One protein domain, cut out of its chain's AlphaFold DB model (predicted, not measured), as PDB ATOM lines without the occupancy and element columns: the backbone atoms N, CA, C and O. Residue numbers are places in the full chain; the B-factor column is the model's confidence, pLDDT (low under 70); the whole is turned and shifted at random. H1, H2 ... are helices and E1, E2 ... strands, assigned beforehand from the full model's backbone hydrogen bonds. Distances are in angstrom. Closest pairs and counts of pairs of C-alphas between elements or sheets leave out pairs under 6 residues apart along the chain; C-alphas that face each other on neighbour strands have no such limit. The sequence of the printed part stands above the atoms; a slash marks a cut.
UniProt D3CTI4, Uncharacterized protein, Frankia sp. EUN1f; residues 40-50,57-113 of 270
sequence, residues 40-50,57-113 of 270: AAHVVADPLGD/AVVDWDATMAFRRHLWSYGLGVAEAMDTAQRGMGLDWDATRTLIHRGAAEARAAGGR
ATOM      1  N   ALA A  40     -10.642  31.389 -54.921       94.38
ATOM      2  CA  ALA A  40     -11.944  32.006 -54.697       94.38
ATOM      3  C   ALA A  40     -12.585  31.332 -53.476       94.38
ATOM      4  O   ALA A  40     -12.881  30.136 -53.500       94.38
ATOM      5  N   ALA A  41     -12.700  32.066 -52.371       95.75
ATOM      6  CA  ALA A  41     -13.100  31.488 -51.094       95.75
ATOM      7  C   ALA A  41     -14.628  31.483 -50.932       95.75
ATOM      8  O   ALA A  41     -15.298  32.473 -51.216       95.75
ATOM      9  N   HIS A  42     -15.169  30.373 -50.427       96.00
ATOM     10  CA  HIS A  42     -16.575  30.273 -50.032       96.00
ATOM     11  C   HIS A  42     -16.836  31.018 -48.715       96.00
ATOM     12  O   HIS A  42     -15.903  31.397 -48.004       96.00
ATOM     13  N   VAL A  43     -18.102  31.202 -48.351       95.69
ATOM     14  CA  VAL A  43     -18.520  31.717 -47.037       95.69
ATOM     15  C   VAL A  43     -19.152  30.583 -46.236       95.69
ATOM     16  O   VAL A  43     -19.761  29.683 -46.811       95.69
ATOM     17  N   VAL A  44     -18.968  30.594 -44.917       95.56
ATOM     18  CA  VAL A  44     -19.603  29.630 -44.013       95.56
ATOM     19  C   VAL A  44     -20.855  30.280 -43.435       95.56
ATOM     20  O   VAL A  44     -20.772  31.344 -42.822       95.56
ATOM     21  N   ALA A  45     -22.012  29.659 -43.647       93.81
ATOM     22  CA  ALA A  45     -23.252  30.086 -43.009       93.81
ATOM     23  C   ALA A  45     -23.272  29.640 -41.539       93.81
ATOM     24  O   ALA A  45     -22.843  28.528 -41.226       93.81
ATOM     25  N   ASP A  46     -23.801  30.485 -40.657       94.88
ATOM     26  CA  ASP A  46     -24.109  30.118 -39.277       94.88
ATOM     27  C   ASP A  46     -25.254  29.094 -39.289       94.88
ATOM     28  O   ASP A  46     -26.369  29.440 -39.687       94.88
ATOM     29  N   PRO A  47     -25.030  27.837 -38.859       92.06
ATOM     30  CA  PRO A  47     -26.059  26.801 -38.897       92.06
ATOM     31  C   PRO A  47     -27.238  27.076 -37.951       92.06
ATOM     32  O   PRO A  47     -28.269  26.413 -38.070       92.06
ATOM     33  N   LEU A  48     -27.094  28.009 -37.006       92.62
ATOM     34  CA  LEU A  48     -28.143  28.443 -36.082       92.62
ATOM     35  C   LEU A  48     -28.811  29.756 -36.520       92.62
ATOM     36  O   LEU A  48     -29.756  30.203 -35.870       92.62
ATOM     37  N   GLY A  49     -28.327  30.367 -37.603       88.38
ATOM     38  CA  GLY A  49     -28.880  31.589 -38.173       88.38
ATOM     39  C   GLY A  49     -30.183  31.361 -38.944       88.38
ATOM     40  O   GLY A  49     -30.474  30.258 -39.417       88.38
ATOM     41  N   ASP A  50     -30.959  32.433 -39.105       85.81
ATOM     42  CA  ASP A  50     -32.191  32.435 -39.898       85.81
ATOM     43  C   ASP A  50     -31.877  32.488 -41.403       85.81
ATOM     44  O   ASP A  50     -31.971  33.521 -42.058       85.81
ATOM     45  N   ALA A  57     -28.121  35.365 -46.001       84.31
ATOM     46  CA  ALA A  57     -27.389  34.387 -45.207       84.31
ATOM     47  C   ALA A  57     -26.757  35.043 -43.966       84.31
ATOM     48  O   ALA A  57     -26.057  36.054 -44.065       84.31
ATOM     49  N   VAL A  58     -26.941  34.427 -42.797       91.88
ATOM     50  CA  VAL A  58     -26.196  34.775 -41.586       91.88
ATOM     51  C   VAL A  58     -24.824  34.124 -41.682       91.88
ATOM     52  O   VAL A  58     -24.702  32.903 -41.743       91.88
ATOM     53  N   VAL A  59     -23.777  34.942 -41.716       94.50
ATOM     54  CA  VAL A  59     -22.403  34.466 -41.888       94.50
ATOM     55  C   VAL A  59     -21.785  34.090 -40.542       94.50
ATOM     56  O   VAL A  59     -21.718  34.917 -39.632       94.50
ATOM     57  N   ASP A  60     -21.236  32.878 -40.450       96.94
ATOM     58  CA  ASP A  60     -20.281  32.515 -39.404       96.94
ATOM     59  C   ASP A  60     -18.928  33.148 -39.748       96.94
ATOM     60  O   ASP A  60     -18.138  32.632 -40.550       96.94
ATOM     61  N   TRP A  61     -18.673  34.318 -39.168       97.25
ATOM     62  CA  TRP A  61     -17.469  35.092 -39.445       97.25
ATOM     63  C   TRP A  61     -16.190  34.390 -38.996       97.25
ATOM     64  O   TRP A  61     -15.172  34.498 -39.683       97.25
ATOM     65  N   ASP A  62     -16.227  33.664 -37.882       97.88
ATOM     66  CA  ASP A  62     -15.036  33.034 -37.321       97.88
ATOM     67  C   ASP A  62     -14.595  31.860 -38.194       97.88
ATOM     68  O   ASP A  62     -13.416  31.776 -38.565       97.88
ATOM     69  N   ALA A  63     -15.536  31.006 -38.603       98.12
ATOM     70  CA  ALA A  63     -15.270  29.911 -39.531       98.12
ATOM     71  C   ALA A  63     -14.865  30.433 -40.917       98.12
ATOM     72  O   ALA A  63     -13.888  29.957 -41.509       98.12
ATOM     73  N   THR A  64     -15.552  31.467 -41.408       98.19
ATOM     74  CA  THR A  64     -15.254  32.117 -42.691       98.19
ATOM     75  C   THR A  64     -13.819  32.653 -42.706       98.19
ATOM     76  O   THR A  64     -13.064  32.338 -43.631       98.19
ATOM     77  N   MET A  65     -13.385  33.386 -41.674       98.31
ATOM     78  CA  MET A  65     -12.013  33.912 -41.579       98.31
ATOM     79  C   MET A  65     -10.976  32.818 -41.295       98.31
ATOM     80  O   MET A  65      -9.863  32.872 -41.824       98.31
ATOM     81  N   ALA A  66     -11.328  31.775 -40.533       98.31
ATOM     82  CA  ALA A  66     -10.447  30.628 -40.308       98.31
ATOM     83  C   ALA A  66     -10.062  29.936 -41.620       98.31
ATOM     84  O   ALA A  66      -8.901  29.554 -41.792       98.31
ATOM     85  N   PHE A  67     -10.991  29.839 -42.573       98.25
ATOM     86  CA  PHE A  67     -10.694  29.288 -43.891       98.25
ATOM     87  C   PHE A  67      -9.746  30.182 -44.711       98.25
ATOM     88  O   PHE A  67      -8.833  29.662 -45.351       98.25
ATOM     89  N   ARG A  68      -9.859  31.518 -44.641       98.25
ATOM     90  CA  ARG A  68      -8.895  32.424 -45.310       98.25
ATOM     91  C   ARG A  68      -7.490  32.259 -44.733       98.25
ATOM     92  O   ARG A  68      -6.537  32.061 -45.484       98.25
ATOM     93  N   ARG A  69      -7.370  32.228 -43.400       97.44
ATOM     94  CA  ARG A  69      -6.096  31.939 -42.714       97.44
ATOM     95  C   ARG A  69      -5.521  30.588 -43.121       97.44
ATOM     96  O   ARG A  69      -4.311  30.471 -43.305       97.44
ATOM     97  N   HIS A  70      -6.372  29.578 -43.300       96.19
ATOM     98  CA  HIS A  70      -5.950  28.283 -43.821       96.19
ATOM     99  C   HIS A  70      -5.341  28.421 -45.223       96.19
ATOM    100  O   HIS A  70      -4.212  27.974 -45.416       96.19
ATOM    101  N   LEU A  71      -6.011  29.098 -46.160       96.44
ATOM    102  CA  LEU A  71      -5.508  29.319 -47.523       96.44
ATOM    103  C   LEU A  71      -4.162  30.061 -47.541       96.44
ATOM    104  O   LEU A  71      -3.215  29.593 -48.180       96.44
ATOM    105  N   TRP A  72      -4.024  31.151 -46.777       96.00
ATOM    106  CA  TRP A  72      -2.747  31.864 -46.658       96.00
ATOM    107  C   TRP A  72      -1.652  31.000 -46.025       96.00
ATOM    108  O   TRP A  72      -0.498  31.087 -46.437       96.00
ATOM    109  N   SER A  73      -1.994  30.101 -45.091       94.38
ATOM    110  CA  SER A  73      -1.026  29.152 -44.513       94.38
ATOM    111  C   SER A  73      -0.467  28.147 -45.532       94.38
ATOM    112  O   SER A  73       0.567  27.531 -45.275       94.38
ATOM    113  N   TYR A  74      -1.126  28.000 -46.687       94.38
ATOM    114  CA  TYR A  74      -0.648  27.236 -47.842       94.38
ATOM    115  C   TYR A  74      -0.006  28.117 -48.931       94.38
ATOM    116  O   TYR A  74       0.339  27.623 -50.002       94.38
ATOM    117  N   GLY A  75       0.183  29.414 -48.668       93.50
ATOM    118  CA  GLY A  75       0.802  30.368 -49.591       93.50
ATOM    119  C   GLY A  75      -0.099  30.825 -50.742       93.50
ATOM    120  O   GLY A  75       0.388  31.473 -51.667       93.50
ATOM    121  N   LEU A  76      -1.394  30.498 -50.708       95.06
ATOM    122  CA  LEU A  76      -2.367  30.951 -51.703       95.06
ATOM    123  C   LEU A  76      -2.822  32.376 -51.384       95.06
ATOM    124  O   LEU A  76      -2.975  32.731 -50.219       95.06
ATOM    125  N   GLY A  77      -3.081  33.184 -52.411       96.81
ATOM    126  CA  GLY A  77      -3.885  34.393 -52.257       96.81
ATOM    127  C   GLY A  77      -5.368  34.051 -52.093       96.81
ATOM    128  O   GLY A  77      -5.809  32.960 -52.458       96.81
ATOM    129  N   VAL A  78      -6.149  34.998 -51.586       98.25
ATOM    130  CA  VAL A  78      -7.613  34.884 -51.502       98.25
ATOM    131  C   VAL A  78      -8.248  35.825 -52.520       98.25
ATOM    132  O   VAL A  78      -7.926  37.012 -52.539       98.25
ATOM    133  N   ALA A  79      -9.125  35.291 -53.369       98.00
ATOM    134  CA  ALA A  79     -10.067  36.079 -54.155       98.00
ATOM    135  C   ALA A  79     -11.393  36.139 -53.375       98.00
ATOM    136  O   ALA A  79     -12.137  35.160 -53.304       98.00
ATOM    137  N   GLU A  80     -11.625  37.267 -52.717       97.56
ATOM    138  CA  GLU A  80     -12.706  37.513 -51.766       97.56
ATOM    139  C   GLU A  80     -13.948  38.070 -52.472       97.56
ATOM    140  O   GLU A  80     -13.835  38.775 -53.477       97.56
ATOM    141  N   ALA A  81     -15.140  37.779 -51.941       94.81
ATOM    142  CA  ALA A  81     -16.402  38.306 -52.476       94.81
ATOM    143  C   ALA A  81     -16.593  38.075 -53.995       94.81
ATOM    144  O   ALA A  81     -17.057  38.956 -54.725       94.81
ATOM    145  N   MET A  82     -16.212  36.883 -54.460       93.00
ATOM    146  CA  MET A  82     -16.418  36.396 -55.832       93.00
ATOM    147  C   MET A  82     -17.665  35.501 -55.911       93.00
ATOM    148  O   MET A  82     -18.291  35.220 -54.891       93.00
ATOM    149  N   ASP A  83     -18.002  34.978 -57.092       85.19
ATOM    150  CA  ASP A  83     -19.182  34.113 -57.295       85.19
ATOM    151  C   ASP A  83     -19.201  32.885 -56.362       85.19
ATOM    152  O   ASP A  83     -20.253  32.487 -55.868       85.19
ATOM    153  N   THR A  84     -18.029  32.330 -56.023       82.62
ATOM    154  CA  THR A  84     -17.877  31.221 -55.058       82.62
ATOM    155  C   THR A  84     -18.349  31.575 -53.641       82.62
ATOM    156  O   THR A  84     -18.737  30.690 -52.882       82.62
ATOM    157  N   ALA A  85     -18.358  32.860 -53.280       83.94
ATOM    158  CA  ALA A  85     -18.927  33.365 -52.030       83.94
ATOM    159  C   ALA A  85     -20.458  33.549 -52.104       83.94
ATOM    160  O   ALA A  85     -21.043  34.120 -51.190       83.94
ATOM    161  N   GLN A  86     -21.103  33.085 -53.185       82.25
ATOM    162  CA  GLN A  86     -22.539  33.229 -53.464       82.25
ATOM    163  C   GLN A  86     -22.999  34.688 -53.556       82.25
ATOM    164  O   GLN A  86     -24.138  35.041 -53.227       82.25
ATOM    165  N   ARG A  87     -22.098  35.553 -54.022       81.50
ATOM    166  CA  ARG A  87     -22.371  36.969 -54.220       81.50
ATOM    167  C   ARG A  87     -23.501  37.176 -55.230       81.50
ATOM    168  O   ARG A  87     -23.514  36.558 -56.291       81.50
ATOM    169  N   GLY A  88     -24.478  38.011 -54.877       73.94
ATOM    170  CA  GLY A  88     -25.675  38.228 -55.698       73.94
ATOM    171  C   GLY A  88     -26.645  37.034 -55.748       73.94
ATOM    172  O   GLY A  88     -27.637  37.093 -56.474       73.94
ATOM    173  N   MET A  89     -26.379  35.962 -54.987       73.25
ATOM    174  CA  MET A  89     -27.196  34.742 -54.885       73.25
ATOM    175  C   MET A  89     -27.347  34.251 -53.429       73.25
ATOM    176  O   MET A  89     -27.467  33.050 -53.184       73.25
ATOM    177  N   GLY A  90     -27.335  35.167 -52.456       79.25
ATOM    178  CA  GLY A  90     -27.558  34.865 -51.033       79.25
ATOM    179  C   GLY A  90     -26.734  35.727 -50.077       79.25
ATOM    180  O   GLY A  90     -27.186  36.010 -48.969       79.25
ATOM    181  N   LEU A  91     -25.563  36.194 -50.523       87.06
ATOM    182  CA  LEU A  91     -24.770  37.194 -49.810       87.06
ATOM    183  C   LEU A  91     -25.123  38.591 -50.336       87.06
ATOM    184  O   LEU A  91     -24.857  38.899 -51.502       87.06
ATOM    185  N   ASP A  92     -25.749  39.410 -49.493       89.50
ATOM    186  CA  ASP A  92     -26.114  40.786 -49.833       89.50
ATOM    187  C   ASP A  92     -24.905  41.738 -49.807       89.50
ATOM    188  O   ASP A  92     -23.778  41.359 -49.465       89.50
ATOM    189  N   TRP A  93     -25.124  42.990 -50.218       92.06
ATOM    190  CA  TRP A  93     -24.048  43.973 -50.306       92.06
ATOM    191  C   TRP A  93     -23.464  44.335 -48.935       92.06
ATOM    192  O   TRP A  93     -22.247  44.436 -48.810       92.06
ATOM    193  N   ASP A  94     -24.280  44.458 -47.889       92.62
ATOM    194  CA  ASP A  94     -23.799  44.833 -46.553       92.62
ATOM    195  C   ASP A  94     -22.911  43.738 -45.937       92.62
ATOM    196  O   ASP A  94     -21.823  44.017 -45.406       92.62
ATOM    197  N   ALA A  95     -23.313  42.473 -46.075       93.25
ATOM    198  CA  ALA A  95     -22.493  41.328 -45.703       93.25
ATOM    199  C   ALA A  95     -21.228  41.247 -46.569       93.25
ATOM    200  O   ALA A  95     -20.142  40.985 -46.050       93.25
ATOM    201  N   THR A  96     -21.332  41.543 -47.866       95.62
ATOM    202  CA  THR A  96     -20.186  41.575 -48.784       95.62
ATOM    203  C   THR A  96     -19.159  42.635 -48.379       95.62
ATOM    204  O   THR A  96     -17.975  42.321 -48.265       95.62
ATOM    205  N   ARG A  97     -19.579  43.869 -48.077       96.94
ATOM    206  CA  ARG A  97     -18.687  44.930 -47.568       96.94
ATOM    207  C   ARG A  97     -17.983  44.488 -46.291       96.94
ATOM    208  O   ARG A  97     -16.767  44.627 -46.165       96.94
ATOM    209  N   THR A  98     -18.737  43.902 -45.364       97.38
ATOM    210  CA  THR A  98     -18.193  43.378 -44.105       97.38
ATOM    211  C   THR A  98     -17.154  42.285 -44.357       97.38
ATOM    212  O   THR A  98     -16.087  42.300 -43.740       97.38
ATOM    213  N   LEU A  99     -17.429  41.368 -45.289       97.88
ATOM    214  CA  LEU A  99     -16.511  40.306 -45.690       97.88
ATOM    215  C   LEU A  99     -15.205  40.876 -46.256       97.88
ATOM    216  O   LEU A  99     -14.135  40.437 -45.842       97.88
ATOM    217  N   ILE A 100     -15.283  41.875 -47.139       98.44
ATOM    218  CA  ILE A 100     -14.114  42.517 -47.755       98.44
ATOM    219  C   ILE A 100     -13.242  43.194 -46.690       98.44
ATOM    220  O   ILE A 100     -12.041  42.928 -46.623       98.44
ATOM    221  N   HIS A 101     -13.830  44.003 -45.802       98.56
ATOM    222  CA  HIS A 101     -13.068  44.683 -44.750       98.56
ATOM    223  C   HIS A 101     -12.431  43.703 -43.754       98.56
ATOM    224  O   HIS A 101     -11.255  43.854 -43.409       98.56
ATOM    225  N   ARG A 102     -13.174  42.680 -43.301       98.50
ATOM    226  CA  ARG A 102     -12.645  41.657 -42.381       98.50
ATOM    227  C   ARG A 102     -11.548  40.827 -43.043       98.50
ATOM    228  O   ARG A 102     -10.473  40.679 -42.465       98.50
ATOM    229  N   GLY A 103     -11.792  40.350 -44.263       98.44
ATOM    230  CA  GLY A 103     -10.832  39.570 -45.039       98.44
ATOM    231  C   GLY A 103      -9.532  40.336 -45.269       98.44
ATOM    232  O   GLY A 103      -8.452  39.791 -45.053       98.44
ATOM    233  N   ALA A 104      -9.609  41.622 -45.619       98.38
ATOM    234  CA  ALA A 104      -8.419  42.439 -45.835       98.38
ATOM    235  C   ALA A 104      -7.650  42.743 -44.538       98.38
ATOM    236  O   ALA A 104      -6.417  42.759 -44.538       98.38
ATOM    237  N   ALA A 105      -8.346  42.937 -43.413       98.44
ATOM    238  CA  ALA A 105      -7.702  43.082 -42.107       98.44
ATOM    239  C   ALA A 105      -6.937  41.811 -41.698       98.44
ATOM    240  O   ALA A 105      -5.780  41.893 -41.281       98.44
ATOM    241  N   GLU A 106      -7.548  40.641 -41.880       98.12
ATOM    242  CA  GLU A 106      -6.918  39.341 -41.629       98.12
ATOM    243  C   GLU A 106      -5.743  39.081 -42.585       98.12
ATOM    244  O   GLU A 106      -4.694  38.602 -42.156       98.12
ATOM    245  N   ALA A 107      -5.872  39.472 -43.858       97.81
ATOM    246  CA  ALA A 107      -4.795  39.370 -44.838       97.81
ATOM    247  C   ALA A 107      -3.572  40.181 -44.395       97.81
ATOM    248  O   ALA A 107      -2.463  39.652 -44.368       97.81
ATOM    249  N   ARG A 108      -3.769  41.434 -43.959       97.38
ATOM    250  CA  ARG A 108      -2.681  42.263 -43.412       97.38
ATOM    251  C   ARG A 108      -2.026  41.619 -42.195       97.38
ATOM    252  O   ARG A 108      -0.801  41.585 -42.126       97.38
ATOM    253  N   ALA A 109      -2.817  41.089 -41.262       96.31
ATOM    254  CA  ALA A 109      -2.298  40.432 -40.064       96.31
ATOM    255  C   ALA A 109      -1.491  39.162 -40.388       96.31
ATOM    256  O   ALA A 109      -0.490  38.879 -39.733       96.31
ATOM    257  N   ALA A 110      -1.900  38.416 -41.418       93.31
ATOM    258  CA  ALA A 110      -1.237  37.193 -41.861       93.31
ATOM    259  C   ALA A 110      -0.082  37.426 -42.855       93.31
ATOM    260  O   ALA A 110       0.604  36.470 -43.213       93.31
ATOM    261  N   GLY A 111       0.115  38.657 -43.349       94.50
ATOM    262  CA  GLY A 111       0.975  38.917 -44.512       94.50
ATOM    263  C   GLY A 111       0.474  38.229 -45.793       94.50
ATOM    264  O   GLY A 111       1.261  37.911 -46.684       94.50
ATOM    265  N   GLY A 112      -0.827  37.941 -45.856       94.81
ATOM    266  CA  GLY A 112      -1.494  37.249 -46.948       94.81
ATOM    267  C   GLY A 112      -1.841  38.177 -48.111       94.81
ATOM    268  O   GLY A 112      -2.019  39.384 -47.952       94.81
ATOM    269  N   ARG A 113      -1.972  37.594 -49.306       96.69
ATOM    270  CA  ARG A 113      -2.443  38.305 -50.499       96.69
ATOM    271  C   ARG A 113      -3.962  38.222 -50.590       96.69
ATOM    272  O   ARG A 113      -4.526  37.135 -50.430       96.69
TER     273      ARG A 113
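This is residues 40 to 50 and 57 to 113 of the 270 residues of an uncharacterized protein of Frankia sp. EUN1f (UniProt D3CTI4). Two helices, H1 and H2, and one short extended strand, E1, make a small three-sided body, their centres at the corners of a triangle. The chain runs out along H1, turns back through E1 and a long loop, residues 81 to 92, then runs along H2 the same way as H1. The printed part has 68 residues, with two named helices and one named strand in the order H1, E1, H2, and its class is mostly helix. It is compact, with a radius of gyration of the C-alphas of 11.4 A, and only just elongated, spanning 33 by 22 by 17 A.

Start at Ala 40 and pass the cut after Asp 50 to reach H1, residues 61 to 73. Next comes E1, residues 77 to 80, which pairs with no named strand; its closest C-alphas to H1 are those of Val 78 and Arg 68, 6.8 A apart. Go on to H2, residues 93 to 110, where the closest C-alphas to E1 are those of Ile 100 and Glu 80, 6.6 A apart. H2 touches H1 with residues 102 to 110 alone, and the closest C-alphas are those of Gly 103 and Met 65, 6.7 A apart. The two helices run the same way at a steep tilt of 42 degrees. In H1 and H2 every O i to N i+4 pair is within hydrogen-bond range.

Find C-alpha 61 at (-17.469, 35.092, -39.445); from there H1 runs 18.2 A to C-alpha 73. E1 covers 9.4 A from C-alpha 77, at (-3.885, 34.393, -52.257), to C-alpha 80. H2 runs 25.3 A from C-alpha 93 to C-alpha 110 at (-1.237, 37.193, -41.861).

The two C-alphas farthest apart are those of Asp 50 and Gly 75, 34.4 A. Residues 51 to 56 are not printed, and C-alphas 50 and 57 are 7.4 A apart across the cut. The link from H1 to E1 is tight, and that from E1 to H2 is long, with 12 residues. The mean pLDDT of the printed part is 93.6, and no printed residue is under 70.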